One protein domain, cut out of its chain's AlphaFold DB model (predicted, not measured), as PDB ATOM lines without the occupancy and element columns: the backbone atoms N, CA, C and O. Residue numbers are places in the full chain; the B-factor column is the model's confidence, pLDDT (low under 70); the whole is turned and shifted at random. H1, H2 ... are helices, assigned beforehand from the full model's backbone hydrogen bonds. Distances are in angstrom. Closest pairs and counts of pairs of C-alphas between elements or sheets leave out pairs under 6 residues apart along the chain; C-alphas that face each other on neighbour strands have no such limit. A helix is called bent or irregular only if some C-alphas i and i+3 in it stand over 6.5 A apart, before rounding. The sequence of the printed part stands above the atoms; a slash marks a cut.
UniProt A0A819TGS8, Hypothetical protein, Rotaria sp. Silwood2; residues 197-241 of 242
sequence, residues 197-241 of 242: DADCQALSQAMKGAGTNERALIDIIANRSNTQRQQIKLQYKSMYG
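What this domain is: This is residues 197 to 241 of the 242 residues of the protein "Hypothetical protein" of Rotaria sp. Silwood2 (UniProt A0A819TGS8). The longest helix, H3, stands across the open end of a helical hairpin made by H1 and H2, and the three helices together form a small, flat, angular arrangement. H1 and H2 lie side by side and run opposite ways, joined at the far end of the hairpin by the turn of residues 208 to 213; H3 packs on H1 with its residues 232 to 236, while H2 comes only near it, and the link of residues 222 to 225 makes the corner between H2 and H3. The printed part has 45 residues with three named helices, in the order H1, H2, H3, and no named strand; the class is all helix. The whole is compact, with a radius of gyration of the C-alphas of 10.2 A, and its C-alphas span 29 by 24 by 12 A along the three main axes.

Where its parts are: H3 is the longest helix, residues 226 to 240, 15 residues and 20.8 A from first to last C-alpha. It begins at Asn 226, with its C-alpha at (-6.836, 3.271, 5.829), and ends at Tyr 240, with its C-alpha at (-9.950, 19.453, 18.482); between these two points both y and z rise. H1 holds residues 197 to 207, 11 residues, and measures 15.6 A from first to last C-alpha. The C-alpha of Asp 197, where the printed part and H1 begin, is at (-17.608, 14.316, 11.708), and z rises from there to 25.235 at the C-alpha of Met 207. H2 holds residues 214 to 221, 8 residues, and measures 10.3 A; here z falls from 24.130 at the C-alpha of Glu 214 to 13.988 at that of Ile 221. None of the three helices is bent or irregular.

How they stand to each other: H3 touches H1 with residues 232 to 236 alone. The closest C-alphas of these two helices are those of Cys 200 and Tyr 236, 5.4 A apart, and 6 pairs of C-alphas are within 8 A. The lines of H1 and H3 stand at 72 degrees, only just about perpendicular, and their centres are 10.7 A apart. H1 also touches H2, with 8 pairs of C-alphas within 8 A. Their closest C-alphas are those of Leu 203 and Leu 217, 6.2 A apart, and their centres are 9.8 A apart. H1 and H2 run opposite ways at a shallow tilt of 28 degrees, and they form a helical hairpin. H2 and H3 are close but not clearly touching: 1 pair of C-alphas is within 8 A, that of Ile 221 and Arg 229, 7.0 A apart. H2 and H3 run opposite ways at a steep tilt of 64 degrees, with their centres 14.9 A apart. In the backbones of H1, H2 and H3, every O i to N i+4 pair is within hydrogen-bond range.

The domain as a whole: The two C-alphas farthest apart are those of Ala 210, in the link from H1 to H2, and Thr 227, in H3, at 30.2 A. The outline is flat. The C-alphas of the first and last printed residues, Asp 197 and Gly 241, are 14.3 A apart. The printed part runs from residue 197 to residue 241 with no cut; the full chain has 242 residues. The link from H1 to H2, with 6 residues, is short, and the link from H2 to H3, with 4 residues, is tight; there is no long link. The mean pLDDT of the printed part is 94.3, and no printed residue is under 70; the mean is 96 for H1, 94 for H2 and 96 for H3 in this predicted model.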
ATOM      1  N   ASP A 197     -17.286  13.477  10.549       96.50
ATOM      2  CA  ASP A 197     -17.608  14.316  11.708       96.50
ATOM      3  C   ASP A 197     -18.199  13.489  12.853       96.50
ATOM      4  O   ASP A 197     -17.817  13.670  14.011       96.50
ATOM      5  N   ALA A 198     -19.086  12.544  12.534       96.12
ATOM      6  CA  ALA A 198     -19.672  11.638  13.519       96.12
ATOM      7  C   ALA A 198     -18.610  10.722  14.153       96.12
ATOM      8  O   ALA A 198     -18.584  10.566  15.376       96.12
ATOM      9  N   ASP A 199     -17.703  10.170  13.340       96.38
ATOM     10  CA  ASP A 199     -16.587   9.354  13.828       96.38
ATOM     11  C   ASP A 199     -15.662  10.184  14.740       96.38
ATOM     12  O   ASP A 199     -15.299   9.734  15.828       96.38
ATOM     13  N   CYS A 200     -15.335  11.425  14.366       96.62
ATOM     14  CA  CYS A 200     -14.521  12.329  15.185       96.62
ATOM     15  C   CYS A 200     -15.179  12.670  16.530       96.62
ATOM     16  O   CYS A 200     -14.513  12.645  17.568       96.62
ATOM     17  N   GLN A 201     -16.485  12.954  16.532       95.75
ATOM     18  CA  GLN A 201     -17.235  13.215  17.761       95.75
ATOM     19  C   GLN A 201     -17.251  11.997  18.679       95.75
ATOM     20  O   GLN A 201     -16.973  12.126  19.872       95.75
ATOM     21  N   ALA A 202     -17.529  10.814  18.132       95.19
ATOM     22  CA  ALA A 202     -17.550   9.578  18.900       95.19
ATOM     23  C   ALA A 202     -16.166   9.239  19.481       95.19
ATOM     24  O   ALA A 202     -16.076   8.856  20.647       95.19
ATOM     25  N   LEU A 203     -15.084   9.466  18.725       95.81
ATOM     26  CA  LEU A 203     -13.708   9.318  19.212       95.81
ATOM     27  C   LEU A 203     -13.394  10.283  20.359       95.81
ATOM     28  O   LEU A 203     -12.817   9.873  21.365       95.81
ATOM     29  N   SER A 204     -13.808  11.544  20.246       94.75
ATOM     30  CA  SER A 204     -13.618  12.528  21.314       94.75
ATOM     31  C   SER A 204     -14.366  12.123  22.586       94.75
ATOM     32  O   SER A 204     -13.781  12.125  23.668       94.75
ATOM     33  N   GLN A 205     -15.627  11.689  22.467       94.19
ATOM     34  CA  GLN A 205     -16.400  11.201  23.616       94.19
ATOM     35  C   GLN A 205     -15.777   9.950  24.240       94.19
ATOM     36  O   GLN A 205     -15.739   9.839  25.464       94.19
ATOM     37  N   ALA A 206     -15.241   9.040  23.422       95.19
ATOM     38  CA  ALA A 206     -14.576   7.836  23.904       95.19
ATOM     39  C   ALA A 206     -13.310   8.132  24.728       95.19
ATOM     40  O   ALA A 206     -12.925   7.285  25.526       95.19
ATOM     41  N   MET A 207     -12.684   9.306  24.567       94.31
ATOM     42  CA  MET A 207     -11.424   9.678  25.235       94.31
ATOM     43  C   MET A 207     -11.557  10.802  26.280       94.31
ATOM     44  O   MET A 207     -10.579  11.138  26.942       94.31
ATOM     45  N   LYS A 208     -12.733  11.425  26.436       90.00
ATOM     46  CA  LYS A 208     -12.915  12.648  27.248       90.00
ATOM     47  C   LYS A 208     -12.843  12.429  28.773       90.00
ATOM     48  O   LYS A 208     -12.659  13.396  29.510       90.00
ATOM     49  N   GLY A 209     -13.064  11.207  29.258       85.19
ATOM     50  CA  GLY A 209     -13.212  10.895  30.687       85.19
ATOM     51  C   GLY A 209     -11.934  10.417  31.386       85.19
ATOM     52  O   GLY A 209     -10.875  10.295  30.781       85.19
ATOM     53  N   ALA A 210     -12.050  10.098  32.682       78.19
ATOM     54  CA  ALA A 210     -11.015   9.388  33.441       78.19
ATOM     55  C   ALA A 210     -11.023   7.895  33.058       78.19
ATOM     56  O   ALA A 210     -11.467   7.039  33.818       78.19
ATOM     57  N   GLY A 211     -10.630   7.615  31.820       85.75
ATOM     58  CA  GLY A 211     -10.720   6.307  31.182       85.75
ATOM     59  C   GLY A 211     -11.065   6.438  29.701       85.75
ATOM     60  O   GLY A 211     -11.448   7.512  29.233       85.75
ATOM     61  N   THR A 212     -10.947   5.333  28.973       93.88
ATOM     62  CA  THR A 212     -11.229   5.271  27.536       93.88
ATOM     63  C   THR A 212     -12.380   4.304  27.307       93.88
ATOM     64  O   THR A 212     -12.410   3.244  27.912       93.88
ATOM     65  N   ASN A 213     -13.327   4.630  26.430       94.38
ATOM     66  CA  ASN A 213     -14.283   3.643  25.932       94.38
ATOM     67  C   ASN A 213     -13.630   2.871  24.779       94.38
ATOM     68  O   ASN A 213     -13.728   3.261  23.610       94.38
ATOM     69  N   GLU A 214     -12.930   1.786  25.106       94.19
ATOM     70  CA  GLU A 214     -12.158   1.015  24.130       94.19
ATOM     71  C   GLU A 214     -13.063   0.342  23.101       94.19
ATOM     72  O   GLU A 214     -12.674   0.195  21.945       94.19
ATOM     73  N   ARG A 215     -14.294  -0.022  23.489       94.56
ATOM     74  CA  ARG A 215     -15.267  -0.638  22.580       94.56
ATOM     75  C   ARG A 215     -15.602   0.304  21.427       94.56
ATOM     76  O   ARG A 215     -15.453  -0.083  20.275       94.56
ATOM     77  N   ALA A 216     -15.959   1.550  21.741       93.06
ATOM     78  CA  ALA A 216     -16.260   2.568  20.735       93.06
ATOM     79  C   ALA A 216     -15.035   2.897  19.864       93.06
ATOM     80  O   ALA A 216     -15.152   3.023  18.646       93.06
ATOM     81  N   LEU A 217     -13.847   2.983  20.472       94.75
ATOM     82  CA  LEU A 217     -12.597   3.224  19.750       94.75
ATOM     83  C   LEU A 217     -12.307   2.114  18.726       94.75
ATOM     84  O   LEU A 217     -11.991   2.403  17.572       94.75
ATOM     85  N   ILE A 218     -12.426   0.851  19.141       94.75
ATOM     86  CA  ILE A 218     -12.207  -0.317  18.280       94.75
ATOM     87  C   ILE A 218     -13.262  -0.361  17.178       94.75
ATOM     88  O   ILE A 218     -12.903  -0.526  16.014       94.75
ATOM     89  N   ASP A 219     -14.536  -0.163  17.517       94.19
ATOM     90  CA  ASP A 219     -15.638  -0.234  16.557       94.19
ATOM     91  C   ASP A 219     -15.494   0.807  15.439       94.19
ATOM     92  O   ASP A 219     -15.836   0.523  14.289       94.19
ATOM     93  N   ILE A 220     -14.928   1.979  15.739       94.31
ATOM     94  CA  ILE A 220     -14.622   3.002  14.736       94.31
ATOM     95  C   ILE A 220     -13.338   2.640  13.990       94.31
ATOM     96  O   ILE A 220     -13.360   2.458  12.779       94.31
ATOM     97  N   ILE A 221     -12.199   2.509  14.675       94.56
ATOM     98  CA  ILE A 221     -10.908   2.393  13.988       94.56
ATOM     99  C   ILE A 221     -10.804   1.071  13.226       94.56
ATOM    100  O   ILE A 221     -10.432   1.087  12.054       94.56
ATOM    101  N   ALA A 222     -11.164  -0.065  13.824       94.44
ATOM    102  CA  ALA A 222     -11.017  -1.372  13.184       94.44
ATOM    103  C   ALA A 222     -11.901  -1.525  11.934       94.44
ATOM    104  O   ALA A 222     -11.472  -2.159  10.972       94.44
ATOM    105  N   ASN A 223     -13.065  -0.868  11.901       94.69
ATOM    106  CA  ASN A 223     -14.047  -0.970  10.813       94.69
ATOM    107  C   ASN A 223     -14.005   0.208   9.822       94.69
ATOM    108  O   ASN A 223     -14.997   0.505   9.152       94.69
ATOM    109  N   ARG A 224     -12.878   0.923   9.737       95.31
ATOM    110  CA  ARG A 224     -12.625   1.957   8.719       95.31
ATOM    111  C   ARG A 224     -11.398   1.591   7.905       95.31
ATOM    112  O   ARG A 224     -10.392   1.142   8.466       95.31
ATOM    113  N   SER A 225     -11.459   1.826   6.596       96.00
ATOM    114  CA  SER A 225     -10.304   1.642   5.714       96.00
ATOM    115  C   SER A 225      -9.189   2.635   6.047       96.00
ATOM    116  O   SER A 225      -9.422   3.658   6.693       96.00
ATOM    117  N   ASN A 226      -7.963   2.368   5.584       94.62
ATOM    118  CA  ASN A 226      -6.836   3.271   5.829       94.62
ATOM    119  C   ASN A 226      -7.139   4.700   5.346       94.62
ATOM    120  O   ASN A 226      -6.980   5.644   6.113       94.62
ATOM    121  N   THR A 227      -7.681   4.846   4.133       94.75
ATOM    122  CA  THR A 227      -8.084   6.141   3.563       94.75
ATOM    123  C   THR A 227      -9.067   6.888   4.467       94.75
ATOM    124  O   THR A 227      -8.863   8.065   4.757       94.75
ATOM    125  N   GLN A 228     -10.091   6.197   4.978       97.00
ATOM    126  CA  GLN A 228     -11.073   6.778   5.899       97.00
ATOM    127  C   GLN A 228     -10.428   7.190   7.228       97.00
ATOM    128  O   GLN A 228     -10.705   8.270   7.742       97.00
ATOM    129  N   ARG A 229      -9.499   6.388   7.763       97.50
ATOM    130  CA  ARG A 229      -8.750   6.742   8.982       97.50
ATOM    131  C   ARG A 229      -7.888   7.987   8.797       97.50
ATOM    132  O   ARG A 229      -7.788   8.784   9.725       97.50
ATOM    133  N   GLN A 230      -7.288   8.188   7.622       97.62
ATOM    134  CA  GLN A 230      -6.552   9.427   7.344       97.62
ATOM    135  C   GLN A 230      -7.487  10.641   7.325       97.62
ATOM    136  O   GLN A 230      -7.142  11.683   7.878       97.62
ATOM    137  N   GLN A 231      -8.685  10.504   6.749       97.00
ATOM    138  CA  GLN A 231      -9.698  11.565   6.766       97.00
ATOM    139  C   GLN A 231     -10.143  11.891   8.196       97.00
ATOM    140  O   GLN A 231     -10.155  13.062   8.569       97.00
ATOM    141  N   ILE A 232     -10.405  10.868   9.017       97.00
ATOM    142  CA  ILE A 232     -10.694  11.032  10.448       97.00
ATOM    143  C   ILE A 232      -9.545  11.771  11.136       97.00
ATOM    144  O   ILE A 232      -9.788  12.755  11.818       97.00
ATOM    145  N   LYS A 233      -8.288  11.362  10.931       96.31
ATOM    146  CA  LYS A 233      -7.120  12.014  11.549       96.31
ATOM    147  C   LYS A 233      -7.048  13.508  11.220       96.31
ATOM    148  O   LYS A 233      -6.805  14.318  12.111       96.31
ATOM    149  N   LEU A 234      -7.238  13.867   9.951       96.38
ATOM    150  CA  LEU A 234      -7.200  15.260   9.500       96.38
ATOM    151  C   LEU A 234      -8.344  16.081  10.107       96.38
ATOM    152  O   LEU A 234      -8.103  17.158  10.652       96.38
ATOM    153  N   GLN A 235      -9.567  15.553  10.059       97.06
ATOM    154  CA  GLN A 235     -10.742  16.233  10.598       97.06
ATOM    155  C   GLN A 235     -10.669  16.358  12.121       97.06
ATOM    156  O   GLN A 235     -10.930  17.426  12.665       97.06
ATOM    157  N   TYR A 236     -10.235  15.307  12.815       96.88
ATOM    158  CA  TYR A 236     -10.078  15.297  14.267       96.88
ATOM    159  C   TYR A 236      -9.096  16.382  14.726       96.88
ATOM    160  O   TYR A 236      -9.400  17.143  15.644       96.88
ATOM    161  N   LYS A 237      -7.967  16.535  14.022       95.38
ATOM    162  CA  LYS A 237      -7.024  17.639  14.244       95.38
ATOM    163  C   LYS A 237      -7.667  19.008  14.017       95.38
ATOM    164  O   LYS A 237      -7.446  19.922  14.806       95.38
ATOM    165  N   SER A 238      -8.483  19.159  12.973       94.75
ATOM    166  CA  SER A 238      -9.194  20.417  12.707       94.75
ATOM    167  C   SER A 238     -10.244  20.749  13.774       94.75
ATOM    168  O   SER A 238     -10.435  21.920  14.085       94.75
ATOM    169  N   MET A 239     -10.940  19.747  14.314       93.62
ATOM    170  CA  MET A 239     -12.023  19.934  15.289       93.62
ATOM    171  C   MET A 239     -11.508  20.173  16.711       93.62
ATOM    172  O   MET A 239     -12.105  20.950  17.453       93.62
ATOM    173  N   TYR A 240     -10.425  19.494  17.095       93.19
ATOM    174  CA  TYR A 240      -9.950  19.453  18.482       93.19
ATOM    175  C   TYR A 240      -8.557  20.063  18.684       93.19
ATOM    176  O   TYR A 240      -8.123  20.201  19.824       93.19
ATOM    177  N   GLY A 241      -7.864  20.457  17.610       89.19
ATOM    178  CA  GLY A 241      -6.579  21.160  17.685       89.19
ATOM    179  C   GLY A 241      -5.404  20.306  18.171       89.19
ATOM    180  O   GLY A 241      -4.403  20.864  18.621       89.19
TER     181      GLY A 241